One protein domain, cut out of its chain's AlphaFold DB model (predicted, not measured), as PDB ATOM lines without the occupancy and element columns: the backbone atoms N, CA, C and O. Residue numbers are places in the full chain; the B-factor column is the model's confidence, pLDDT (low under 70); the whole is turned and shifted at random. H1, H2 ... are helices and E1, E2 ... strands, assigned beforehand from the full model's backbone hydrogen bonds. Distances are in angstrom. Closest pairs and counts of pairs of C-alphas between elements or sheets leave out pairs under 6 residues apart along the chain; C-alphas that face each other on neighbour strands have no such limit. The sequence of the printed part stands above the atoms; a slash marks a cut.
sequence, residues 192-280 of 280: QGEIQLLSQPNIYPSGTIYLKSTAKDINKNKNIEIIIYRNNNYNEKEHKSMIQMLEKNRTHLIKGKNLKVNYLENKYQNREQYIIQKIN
ATOM      1  N   GLN A 192     102.486  87.394 127.361       81.88
ATOM      2  CA  GLN A 192     103.169  88.687 127.393       81.88
ATOM      3  C   GLN A 192     103.323  89.167 128.840       81.88
ATOM      4  O   GLN A 192     102.379  89.129 129.630       81.88
ATOM      5  N   GLY A 193     104.514  89.658 129.173       84.88
ATOM      6  CA  GLY A 193     104.828  90.183 130.495       84.88
ATOM      7  C   GLY A 193     105.861  91.300 130.466       84.88
ATOM      8  O   GLY A 193     106.325  91.736 129.408       84.88
ATOM      9  N   GLU A 194     106.220  91.766 131.657       91.25
ATOM     10  CA  GLU A 194     107.201  92.826 131.855       91.25
ATOM     11  C   GLU A 194     108.153  92.458 132.997       91.25
ATOM     12  O   GLU A 194     107.734  91.978 134.054       91.25
ATOM     13  N   ILE A 195     109.447  92.686 132.779       92.19
ATOM     14  CA  ILE A 195     110.470  92.562 133.818       92.19
ATOM     15  C   ILE A 195     111.176  93.905 133.998       92.19
ATOM     16  O   ILE A 195     111.515  94.567 133.021       92.19
ATOM     17  N   GLN A 196     111.422  94.310 135.238       95.12
ATOM     18  CA  GLN A 196     112.152  95.535 135.560       95.12
ATOM     19  C   GLN A 196     113.572  95.206 136.009       95.12
ATOM     20  O   GLN A 196     113.767  94.408 136.923       95.12
ATOM     21  N   LEU A 197     114.576  95.849 135.417       92.81
ATOM     22  CA  LEU A 197     115.971  95.683 135.820       92.81
ATOM     23  C   LEU A 197     116.202  96.253 137.227       92.81
ATOM     24  O   LEU A 197     116.012  97.443 137.462       92.81
ATOM     25  N   LEU A 198     116.659  95.426 138.169       92.75
ATOM     26  CA  LEU A 198     116.963  95.856 139.542       92.75
ATOM     27  C   LEU A 198     118.416  96.322 139.706       92.75
ATOM     28  O   LEU A 198     118.742  97.056 140.643       92.75
ATOM     29  N   SER A 199     119.281  95.938 138.772       89.81
ATOM     30  CA  SER A 199     120.689  96.325 138.703       89.81
ATOM     31  C   SER A 199     121.054  96.822 137.309       89.81
ATOM     32  O   SER A 199     120.349  96.546 136.339       89.81
ATOM     33  N   GLN A 200     122.184  97.522 137.206       90.81
ATOM     34  CA  GLN A 200     122.806  97.789 135.914       90.81
ATOM     35  C   GLN A 200     123.228  96.448 135.279       90.81
ATOM     36  O   GLN A 200     123.922  95.678 135.946       90.81
ATOM     37  N   PRO A 201     122.823  96.135 134.035       88.12
ATOM     38  CA  PRO A 201     123.232  94.896 133.385       88.12
ATOM     39  C   PRO A 201     124.727  94.870 133.072       88.12
ATOM     40  O   PRO A 201     125.274  95.825 132.515       88.12
ATOM     41  N   ASN A 202     125.364  93.739 133.362       83.38
ATOM     42  CA  ASN A 202     126.726  93.457 132.932       83.38
ATOM     43  C   ASN A 202     126.681  92.847 131.531       83.38
ATOM     44  O   ASN A 202     126.091  91.784 131.338       83.38
ATOM     45  N   ILE A 203     127.283  93.534 130.561       82.81
ATOM     46  CA  ILE A 203     127.262  93.147 129.146       82.81
ATOM     47  C   ILE A 203     128.674  92.769 128.719       82.81
ATOM     48  O   ILE A 203     129.588  93.588 128.840       82.81
ATOM     49  N   TYR A 204     128.826  91.563 128.177       78.38
ATOM     50  CA  TYR A 204     130.094  90.982 127.742       78.38
ATOM     51  C   TYR A 204     130.053  90.721 126.228       78.38
ATOM     52  O   TYR A 204     129.659  89.639 125.792       78.38
ATOM     53  N   PRO A 205     130.484  91.685 125.392       73.19
ATOM     54  CA  PRO A 205     130.331  91.617 123.935       73.19
ATOM     55  C   PRO A 205     131.095  90.489 123.245       73.19
ATOM     56  O   PRO A 205     130.890  90.283 122.054       73.19
ATOM     57  N   SER A 206     131.963  89.770 123.961       74.50
ATOM     58  CA  SER A 206     132.786  88.656 123.459       74.50
ATOM     59  C   SER A 206     132.630  87.371 124.287       74.50
ATOM     60  O   SER A 206     133.271  86.378 123.974       74.50
ATOM     61  N   GLY A 207     131.796  87.373 125.335       59.84
ATOM     62  CA  GLY A 207     131.631  86.232 126.242       59.84
ATOM     63  C   GLY A 207     130.526  85.259 125.818       59.84
ATOM     64  O   GLY A 207     129.642  85.606 125.033       59.84
ATOM     65  N   THR A 208     130.550  84.045 126.382       69.88
ATOM     66  CA  THR A 208     129.489  83.030 126.222       69.88
ATOM     67  C   THR A 208     128.157  83.510 126.799       69.88
ATOM     68  O   THR A 208     127.104  83.303 126.195       69.88
ATOM     69  N   ILE A 209     128.199  84.195 127.946       75.06
ATOM     70  CA  ILE A 209     127.079  84.971 128.481       75.06
ATOM     71  C   ILE A 209     127.199  86.378 127.908       75.06
ATOM     72  O   ILE A 209     128.138  87.096 128.233       75.06
ATOM     73  N   TYR A 210     126.246  86.771 127.073       82.75
ATOM     74  CA  TYR A 210     126.172  88.114 126.514       82.75
ATOM     75  C   TYR A 210     125.766  89.144 127.576       82.75
ATOM     76  O   TYR A 210     126.369  90.214 127.665       82.75
ATOM     77  N   LEU A 211     124.758  88.826 128.393       85.69
ATOM     78  CA  LEU A 211     124.218  89.746 129.395       85.69
ATOM     79  C   LEU A 211     123.846  89.008 130.677       85.69
ATOM     80  O   LEU A 211     123.209  87.955 130.630       85.69
ATOM     81  N   LYS A 212     124.196  89.602 131.821       86.19
ATOM     82  CA  LYS A 212     123.769  89.148 133.149       86.19
ATOM     83  C   LYS A 212     123.233  90.312 133.985       86.19
ATOM     84  O   LYS A 212     123.866  91.364 134.049       86.19
ATOM     85  N   SER A 213     122.083  90.137 134.634       87.62
ATOM     86  CA  SER A 213     121.504  91.145 135.538       87.62
ATOM     87  C   SER A 213     120.542  90.527 136.548       87.62
ATOM     88  O   SER A 213     120.042  89.426 136.351       87.62
ATOM     89  N   THR A 214     120.218  91.275 137.598       85.50
ATOM     90  CA  THR A 214     119.035  91.021 138.429       85.50
ATOM     91  C   THR A 214     117.843  91.821 137.912       85.50
ATOM     92  O   THR A 214     118.001  92.940 137.403       85.50
ATOM     93  N   ALA A 215     116.649  91.249 138.024       91.56
ATOM     94  CA  ALA A 215     115.400  91.884 137.631       91.56
ATOM     95  C   ALA A 215     114.236  91.446 138.522       91.56
ATOM     96  O   ALA A 215     114.360  90.538 139.343       91.56
ATOM     97  N   LYS A 216     113.100  92.112 138.359       93.25
ATOM     98  CA  LYS A 216     111.832  91.767 138.984       93.25
ATOM     99  C   LYS A 216     110.819  91.456 137.896       93.25
ATOM    100  O   LYS A 216     110.554  92.311 137.059       93.25
ATOM    101  N   ASP A 217     110.250  90.259 137.927       90.88
ATOM    102  CA  ASP A 217     109.042  89.941 137.176       90.88
ATOM    103  C   ASP A 217     107.877  90.715 137.795       90.88
ATOM    104  O   ASP A 217     107.527  90.500 138.963       90.88
ATOM    105  N   ILE A 218     107.328  91.665 137.036       90.31
ATOM    106  CA  ILE A 218     106.268  92.556 137.511       90.31
ATOM    107  C   ILE A 218     104.961  91.785 137.685       90.31
ATOM    108  O   ILE A 218     104.264  91.981 138.680       90.31
ATOM    109  N   ASN A 219     104.671  90.851 136.781       84.19
ATOM    110  CA  ASN A 219     103.424  90.093 136.773       84.19
ATOM    111  C   ASN A 219     103.383  89.075 137.918       84.19
ATOM    112  O   ASN A 219     102.330  88.843 138.508       84.19
ATOM    113  N   LYS A 220     104.534  88.482 138.253       83.31
ATOM    114  CA  LYS A 220     104.663  87.496 139.339       83.31
ATOM    115  C   LYS A 220     105.149  88.083 140.663       83.31
ATOM    116  O   LYS A 220     105.275  87.348 141.640       83.31
ATOM    117  N   ASN A 221     105.454  89.382 140.699       87.50
ATOM    118  CA  ASN A 221     106.041  90.080 141.845       87.50
ATOM    119  C   ASN A 221     107.248  89.327 142.451       87.50
ATOM    120  O   ASN A 221     107.369  89.187 143.669       87.50
ATOM    121  N   LYS A 222     108.140  88.820 141.593       87.44
ATOM    122  CA  LYS A 222     109.240  87.919 141.974       87.44
ATOM    123  C   LYS A 222     110.581  88.447 141.472       87.44
ATOM    124  O   LYS A 222     110.692  88.865 140.326       87.44
ATOM    125  N   ASN A 223     111.615  88.384 142.312       85.75
ATOM    126  CA  ASN A 223     112.981  88.680 141.883       85.75
ATOM    127  C   ASN A 223     113.546  87.504 141.079       85.75
ATOM    128  O   ASN A 223     113.440  86.350 141.495       85.75
ATOM    129  N   ILE A 224     114.165  87.814 139.947       83.00
ATOM    130  CA  ILE A 224     114.720  86.855 138.997       83.00
ATOM    131  C   ILE A 224     116.139  87.262 138.591       83.00
ATOM    132  O   ILE A 224     116.507  88.441 138.607       83.00
ATOM    133  N   GLU A 225     116.939  86.275 138.204       81.50
ATOM    134  CA  GLU A 225     118.228  86.494 137.553       81.50
ATOM    135  C   GLU A 225     118.049  86.345 136.039       81.50
ATOM    136  O   GLU A 225     117.493  85.358 135.560       81.50
ATOM    137  N   ILE A 226     118.514  87.339 135.285       81.69
ATOM    138  CA  ILE A 226     118.553  87.308 133.826       81.69
ATOM    139  C   ILE A 226     119.950  86.864 133.411       81.69
ATOM    140  O   ILE A 226     120.932  87.548 133.710       81.69
ATOM    141  N   ILE A 227     120.023  85.764 132.665       78.81
ATOM    142  CA  ILE A 227     121.234  85.308 131.980       78.81
ATOM    143  C   ILE A 227     120.887  85.115 130.508       78.81
ATOM    144  O   ILE A 227     120.034  84.299 130.165       78.81
ATOM    145  N   ILE A 228     121.557  85.863 129.638       81.25
ATOM    146  CA  ILE A 228     121.394  85.764 128.190       81.25
ATOM    147  C   ILE A 228     122.690  85.224 127.609       81.25
ATOM    148  O   ILE A 228     123.733  85.866 127.705       81.25
ATOM    149  N   TYR A 229     122.620  84.053 126.987       78.81
ATOM    150  CA  TYR A 229     123.739  83.470 126.253       78.81
ATOM    151  C   TYR A 229     123.910  84.150 124.898       78.81
ATOM    152  O   TYR A 229     122.953  84.678 124.343       78.81
ATOM    153  N   ARG A 230     125.117  84.138 124.336       77.31
ATOM    154  CA  ARG A 230     125.368  84.707 123.005       77.31
ATOM    155  C   ARG A 230     124.671  83.913 121.899       77.31
ATOM    156  O   ARG A 230     124.070  84.504 121.009       77.31
ATOM    157  N   ASN A 231     124.715  82.586 121.999       72.94
ATOM    158  CA  ASN A 231     124.142  81.662 121.025       72.94
ATOM    159  C   ASN A 231     123.100  80.765 121.702       72.94
ATOM    160  O   ASN A 231     123.278  80.363 122.853       72.94
ATOM    161  N   ASN A 232     122.032  80.433 120.976       69.12
ATOM    162  CA  ASN A 232     121.019  79.477 121.409       69.12
ATOM    163  C   ASN A 232     120.616  78.591 120.225       69.12
ATOM    164  O   ASN A 232     119.908  79.036 119.326       69.12
ATOM    165  N   ASN A 233     121.047  77.331 120.247       61.81
ATOM    166  CA  ASN A 233     120.850  76.395 119.136       61.81
ATOM    167  C   ASN A 233     119.398  75.903 119.001       61.81
ATOM    168  O   ASN A 233     119.055  75.312 117.985       61.81
ATOM    169  N   TYR A 234     118.547  76.120 120.010       58.16
ATOM    170  CA  TYR A 234     117.133  75.729 119.959       58.16
ATOM    171  C   TYR A 234     116.268  76.761 119.236       58.16
ATOM    172  O   TYR A 234     115.228  76.414 118.688       58.16
ATOM    173  N   ASN A 235     116.685  78.028 119.243       65.31
ATOM    174  CA  ASN A 235     115.920  79.123 118.661       65.31
ATOM    175  C   ASN A 235     116.847  80.193 118.073       65.31
ATOM    176  O   ASN A 235     116.837  81.361 118.461       65.31
ATOM    177  N   GLU A 236     117.713  79.758 117.164       74.81
ATOM    178  CA  GLU A 236     118.848  80.549 116.693       74.81
ATOM    179  C   GLU A 236     118.422  81.882 116.061       74.81
ATOM    180  O   GLU A 236     119.022  82.919 116.341       74.81
ATOM    181  N   LYS A 237     117.352  81.885 115.254       75.44
ATOM    182  CA  LYS A 237     116.885  83.084 114.535       75.44
ATOM    183  C   LYS A 237     116.303  84.146 115.471       75.44
ATOM    184  O   LYS A 237     116.681  85.317 115.372       75.44
ATOM    185  N   GLU A 238     115.407  83.761 116.375       72.44
ATOM    186  CA  GLU A 238     114.751  84.702 117.293       72.44
ATOM    187  C   GLU A 238     115.731  85.168 118.368       72.44
ATOM    188  O   GLU A 238     115.789  86.354 118.689       72.44
ATOM    189  N   HIS A 239     116.587  84.263 118.849       78.12
ATOM    190  CA  HIS A 239     117.645  84.598 119.797       78.12
ATOM    191  C   HIS A 239     118.656  85.577 119.198       78.12
ATOM    192  O   HIS A 239     118.985  86.582 119.825       78.12
ATOM    193  N   LYS A 240     119.100  85.352 117.955       82.69
ATOM    194  CA  LYS A 240     119.986  86.287 117.246       82.69
ATOM    195  C   LYS A 240     119.330  87.656 117.060       82.69
ATOM    196  O   LYS A 240     119.984  88.674 117.277       82.69
ATOM    197  N   SER A 241     118.039  87.685 116.736       84.12
ATOM    198  CA  SER A 241     117.260  88.927 116.623       84.12
ATOM    199  C   SER A 241     117.169  89.672 117.962       84.12
ATOM    200  O   SER A 241     117.359  90.888 118.009       84.12
ATOM    201  N   MET A 242     116.957  88.950 119.068       86.56
ATOM    202  CA  MET A 242     116.960  89.515 120.421       86.56
ATOM    203  C   MET A 242     118.327  90.116 120.774       86.56
ATOM    204  O   MET A 242     118.385  91.257 121.226       86.56
ATOM    205  N   ILE A 243     119.429  89.396 120.537       85.88
ATOM    206  CA  ILE A 243     120.786  89.902 120.805       85.88
ATOM    207  C   ILE A 243     121.061  91.178 120.005       85.88
ATOM    208  O   ILE A 243     121.464  92.179 120.592       85.88
ATOM    209  N   GLN A 244     120.760  91.191 118.706       86.00
ATOM    210  CA  GLN A 244     120.943  92.376 117.858       86.00
ATOM    211  C   GLN A 244     120.135  93.582 118.357       86.00
ATOM    212  O   GLN A 244     120.622  94.715 118.362       86.00
ATOM    213  N   MET A 245     118.900  93.353 118.810       90.62
ATOM    214  CA  MET A 245     118.056  94.396 119.395       90.62
ATOM    215  C   MET A 245     118.638  94.923 120.716       90.62
ATOM    216  O   MET A 245     118.658  96.140 120.920       90.62
ATOM    217  N   LEU A 246     119.174  94.055 121.576       88.50
ATOM    218  CA  LEU A 246     119.838  94.457 122.819       88.50
ATOM    219  C   LEU A 246     121.142  95.223 122.555       88.50
ATOM    220  O   LEU A 246     121.419  96.202 123.245       88.50
ATOM    221  N   GLU A 247     121.930  94.810 121.562       88.31
ATOM    222  CA  GLU A 247     123.163  95.495 121.153       88.31
ATOM    223  C   GLU A 247     122.865  96.906 120.636       88.31
ATOM    224  O   GLU A 247     123.479  97.877 121.084       88.31
ATOM    225  N   LYS A 248     121.863  97.043 119.757       87.75
ATOM    226  CA  LYS A 248     121.446  98.336 119.194       87.75
ATOM    227  C   LYS A 248     120.957  99.320 120.261       87.75
ATOM    228  O   LYS A 248     121.122 100.525 120.104       87.75
ATOM    229  N   ASN A 249     120.364  98.817 121.342       85.75
ATOM    230  CA  ASN A 249     119.758  99.623 122.403       85.75
ATOM    231  C   ASN A 249     120.549  99.569 123.720       85.75
ATOM    232  O   ASN A 249     119.996  99.815 124.793       85.75
ATOM    233  N   ARG A 250     121.848  99.248 123.659       84.69
ATOM    234  CA  ARG A 250     122.696  98.999 124.833       84.69
ATOM    235  C   ARG A 250     122.659 100.118 125.877       84.69
ATOM    236  O   ARG A 250     122.636  99.840 127.070       84.69
ATOM    237  N   THR A 251     122.636 101.373 125.437       85.12
ATOM    238  CA  THR A 251     122.594 102.565 126.305       85.12
ATOM    239  C   THR A 251     121.303 102.683 127.116       85.12
ATOM    240  O   THR A 251     121.288 103.350 128.146       85.12
ATOM    241  N   HIS A 252     120.227 102.023 126.684       87.56
ATOM    242  CA  HIS A 252     118.928 102.037 127.355       87.56
ATOM    243  C   HIS A 252     118.765 100.905 128.376       87.56
ATOM    244  O   HIS A 252     117.792 100.901 129.128       87.56
ATOM    245  N   LEU A 253     119.708  99.962 128.441       88.75
ATOM    246  CA  LEU A 253     119.725  98.882 129.424       88.75
ATOM    247  C   LEU A 253     120.305  99.394 130.747       88.75
ATOM    248  O   LEU A 253     121.488  99.213 131.028       88.75
ATOM    249  N   ILE A 254     119.473 100.054 131.551       91.81
ATOM    250  CA  ILE A 254     119.858 100.637 132.844       91.81
ATOM    251  C   ILE A 254     118.966 100.151 133.989       91.81
ATOM    252  O   ILE A 254     117.845  99.685 133.771       91.81
ATOM    253  N   LYS A 255     119.455 100.278 135.228       92.94
ATOM    254  CA  LYS A 255     118.659  99.990 136.433       92.94
ATOM    255  C   LYS A 255     117.335 100.772 136.416       92.94
ATOM    256  O   LYS A 255     117.318 101.966 136.143       92.94
ATOM    257  N   GLY A 256     116.241 100.094 136.749       90.75
ATOM    258  CA  GLY A 256     114.877 100.626 136.785       90.75
ATOM    259  C   GLY A 256     114.135 100.555 135.450       90.75
ATOM    260  O   GLY A 256     112.928 100.785 135.426       90.75
ATOM    261  N   LYS A 257     114.819 100.216 134.349       93.12
ATOM    262  CA  LYS A 257     114.192 100.099 133.030       93.12
ATOM    263  C   LYS A 257     113.334  98.844 132.944       93.12
ATOM    264  O   LYS A 257     113.746  97.775 133.404       93.12
ATOM    265  N   ASN A 258     112.183  98.974 132.297       92.12
ATOM    266  CA  ASN A 258     111.310  97.849 132.036       92.12
ATOM    267  C   ASN A 258     111.580  97.240 130.658       92.12
ATOM    268  O   ASN A 258     111.824  97.933 129.668       92.12
ATOM    269  N   LEU A 259     111.504  95.919 130.597       90.38
ATOM    270  CA  LEU A 259     111.687  95.122 129.399       90.38
ATOM    271  C   LEU A 259     110.399  94.348 129.144       90.38
ATOM    272  O   LEU A 259     109.942  93.597 130.009       90.38
ATOM    273  N   LYS A 260     109.832  94.504 127.947       89.00
ATOM    274  CA  LYS A 260     108.709  93.677 127.509       89.00
ATOM    275  C   LYS A 260     109.241  92.304 127.129       89.00
ATOM    276  O   LYS A 260     110.161  92.196 126.312       89.00
ATOM    277  N   VAL A 261     108.645  91.266 127.699       85.75
ATOM    278  CA  VAL A 261     109.068  89.880 127.516       85.75
ATOM    279  C   VAL A 261     107.907  89.003 127.073       85.75
ATOM    280  O   VAL A 261     106.761  89.246 127.441       85.75
ATOM    281  N   ASN A 262     108.222  87.953 126.323       82.06
ATOM    282  CA  ASN A 262     107.370  86.776 126.238       82.06
ATOM    283  C   ASN A 262     107.845  85.784 127.294       82.06
ATOM    284  O   ASN A 262     109.001  85.352 127.270       82.06
ATOM    285  N   TYR A 263     106.956  85.452 128.223       76.81
ATOM    286  CA  TYR A 263     107.180  84.422 129.220       76.81
ATOM    287  C   TYR A 263     106.780  83.065 128.642       76.81
ATOM    288  O   TYR A 263     105.640  82.862 128.216       76.81
ATOM    289  N   LEU A 264     107.732  82.138 128.632       71.56
ATOM    290  CA  LEU A 264     107.522  80.763 128.208       71.56
ATOM    291  C   LEU A 264     107.572  79.869 129.444       71.56
ATOM    292  O   LEU A 264     108.637  79.579 129.996       71.56
ATOM    293  N   GLU A 265     106.394  79.431 129.881       58.22
ATOM    294  CA  GLU A 265     106.269  78.385 130.888       58.22
ATOM    295  C   GLU A 265     106.467  77.037 130.211       58.22
ATOM    296  O   GLU A 265     105.548  76.454 129.635       58.22
ATOM    297  N   ASN A 266     107.703  76.551 130.215       55.00
ATOM    298  CA  ASN A 266     107.984  75.294 129.553       55.00
ATOM    299  C   ASN A 266     107.505  74.136 130.443       55.00
ATOM    300  O   ASN A 266     108.143  73.831 131.456       55.00
ATOM    301  N   LYS A 267     106.403  73.475 130.045       39.31
ATOM    302  CA  LYS A 267     105.810  72.295 130.717       39.31
ATOM    303  C   LYS A 267     106.823  71.177 131.019       39.31
ATOM    304  O   LYS A 267     106.572  70.358 131.893       39.31
ATOM    305  N   TYR A 268     107.966  71.154 130.327       40.19
ATOM    306  CA  TYR A 268     108.906  70.032 130.333       40.19
ATOM    307  C   TYR A 268     110.264  70.306 131.007       40.19
ATOM    308  O   TYR A 268     111.059  69.379 131.158       40.19
ATOM    309  N   GLN A 269     110.566  71.539 131.448       44.72
ATOM    310  CA  GLN A 269     111.890  71.860 132.028       44.72
ATOM    311  C   GLN A 269     111.883  72.670 133.338       44.72
ATOM    312  O   GLN A 269     112.962  72.957 133.855       44.72
ATOM    313  N   ASN A 270     110.716  72.998 133.912       49.91
ATOM    314  CA  ASN A 270     110.554  73.683 135.214       49.91
ATOM    315  C   ASN A 270     111.396  74.964 135.413       49.91
ATOM    316  O   ASN A 270     111.589  75.412 136.544       49.91
ATOM    317  N   ARG A 271     111.919  75.563 134.340       56.75
ATOM    318  CA  ARG A 271     112.676  76.813 134.385       56.75
ATOM    319  C   ARG A 271     111.906  77.870 133.617       56.75
ATOM    320  O   ARG A 271     111.599  77.684 132.444       56.75
ATOM    321  N   GLU A 272     111.600  78.953 134.315       68.94
ATOM    322  CA  GLU A 272     110.983  80.154 133.764       68.94
ATOM    323  C   GLU A 272     111.895  80.720 132.670       68.94
ATOM    324  O   GLU A 272     113.059  81.030 132.934       68.94
ATOM    325  N   GLN A 273     111.394  80.810 131.437       71.38
ATOM    326  CA  GLN A 273     112.134  81.400 130.325       71.38
ATOM    327  C   GLN A 273     111.484  82.713 129.906       71.38
ATOM    328  O   GLN A 273     110.261  82.827 129.829       71.38
ATOM    329  N   TYR A 274     112.325  83.700 129.613       76.44
ATOM    330  CA  TYR A 274     111.908  85.032 129.206       76.44
ATOM    331  C   TYR A 274     112.615  85.392 127.905       76.44
ATOM    332  O   TYR A 274     113.845  85.432 127.860       76.44
ATOM    333  N   ILE A 275     111.849  85.678 126.855       78.56
ATOM    334  CA  ILE A 275     112.380  86.222 125.603       78.56
ATOM    335  C   ILE A 275     112.111  87.720 125.595       78.56
ATOM    336  O   ILE A 275     110.953  88.136 125.581       78.56
ATOM    337  N   ILE A 276     113.164  88.536 125.598       82.44
ATOM    338  CA  ILE A 276     113.031  89.996 125.580       82.44
ATOM    339  C   ILE A 276     112.639  90.442 124.174       82.44
ATOM    340  O   ILE A 276     113.387  90.264 123.219       82.44
ATOM    341  N   GLN A 277     111.469  91.060 124.070       79.62
ATOM    342  CA  GLN A 277     110.905  91.536 122.810       79.62
ATOM    343  C   GLN A 277     111.228  93.012 122.573       79.62
ATOM    344  O   GLN A 277     111.407  93.443 121.436       79.62
ATOM    345  N   LYS A 278     111.282  93.808 123.649       83.19
ATOM    346  CA  LYS A 278     111.477  95.258 123.564       83.19
ATOM    347  C   LYS A 278     112.015  95.836 124.874       83.19
ATOM    348  O   LYS A 278     111.691  95.348 125.953       83.19
ATOM    349  N   ILE A 279     112.782  96.918 124.767       81.50
ATOM    350  CA  ILE A 279     113.148  97.793 125.888       81.50
ATOM    351  C   ILE A 279     112.163  98.973 125.888       81.50
ATOM    352  O   ILE A 279     112.058  99.666 124.874       81.50
ATOM    353  N   ASN A 280     111.418  99.164 126.982       72.25
ATOM    354  CA  ASN A 280     110.424 100.239 127.135       72.25
ATOM    355  C   ASN A 280     111.052 101.457 127.784       72.25
ATOM    356  O   ASN A 280     111.476 101.341 128.952       72.25
TER     357      ASN A 280
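This is residues 192 to 280 of the 280 residues of an uncharacterized protein of Senegalia massiliensis (UniProt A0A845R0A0). One antiparallel sheet of five strands is curled like part of a barrel and folded back on itself, so that E3 and E2 make one leaf, E4 and E5 the other, and E1 the hinge between them. The ring is left open between the edge strands E3 and E5, and the single helix H1 lies at that open side, packed on E5 and near E2 and E3. The printed part has 89 residues, with elements in the order E1 E2 E3 H1 E4 E5; the sheet order is E3 E2 E1 E4 E5 and the class is mixed, helices and strands. The whole is compact, with a radius of gyration of the C-alphas of 12.3 A and spans of 31 by 30 by 18 A. Residues 266 to 271, between E4 and E5, stick out.

E1, residues 192 to 197, begins at C-alpha 192 (103.169, 88.687, 127.393). E2, residues 209 to 217, is 20.6 A long and bends by 65 degrees at residue 214. E3, residues 222 to 229, is 21.8 A long. E4, residues 258 to 265, is 20.1 A long and bends by 51 degrees at residue 262. E5, residues 272 to 279, measures 19.4 A and ends at C-alpha 279 (113.148, 97.793, 125.888). H1, residues 236 to 248, is 18.1 A long, with C-alpha 236 at (118.848, 80.549, 116.693).

The sheet is strongly twisted. E1, E2 and E3 form a meander, each strand the antiparallel neighbour of the one before. In the hairpin of E2 and E3, N 224 and O 215 are 2.8 A apart, within hydrogen-bond range. E2 and E1 pair through N 196 and O 216, 2.8 A. E1 and E4 pair through N 193 and O 261, 2.9 A. In the hairpin of E4 and E5, N 262 and O 275 are 2.8 A apart. The two leaves of this folded sheet face each other with 20 pairs of C-alphas within 11 A; E2 and E5 are apart, as are E3 and E4. H1 is on the sheet at a height of 7.4 A, and runs along E5 at 25 degrees on the local plane. It touches E5, the closest C-alphas being those of Met 242 and Ile 276, 6.5 A. In H1 every O i to N i+4 pair is within hydrogen-bond range.

The C-alphas farthest apart, those of Thr 251 and Tyr 268, are 35.5 A apart. The printed part has no cut. The link from E1 to E2 is long, 11 residues, and its residues 202 to 203 pair antiparallel with residues 211 to 212 of E2. Mean pLDDT of the printed part is 80.0; it is under 70 at residues 207 to 208, 232 to 235 and 265 to 272.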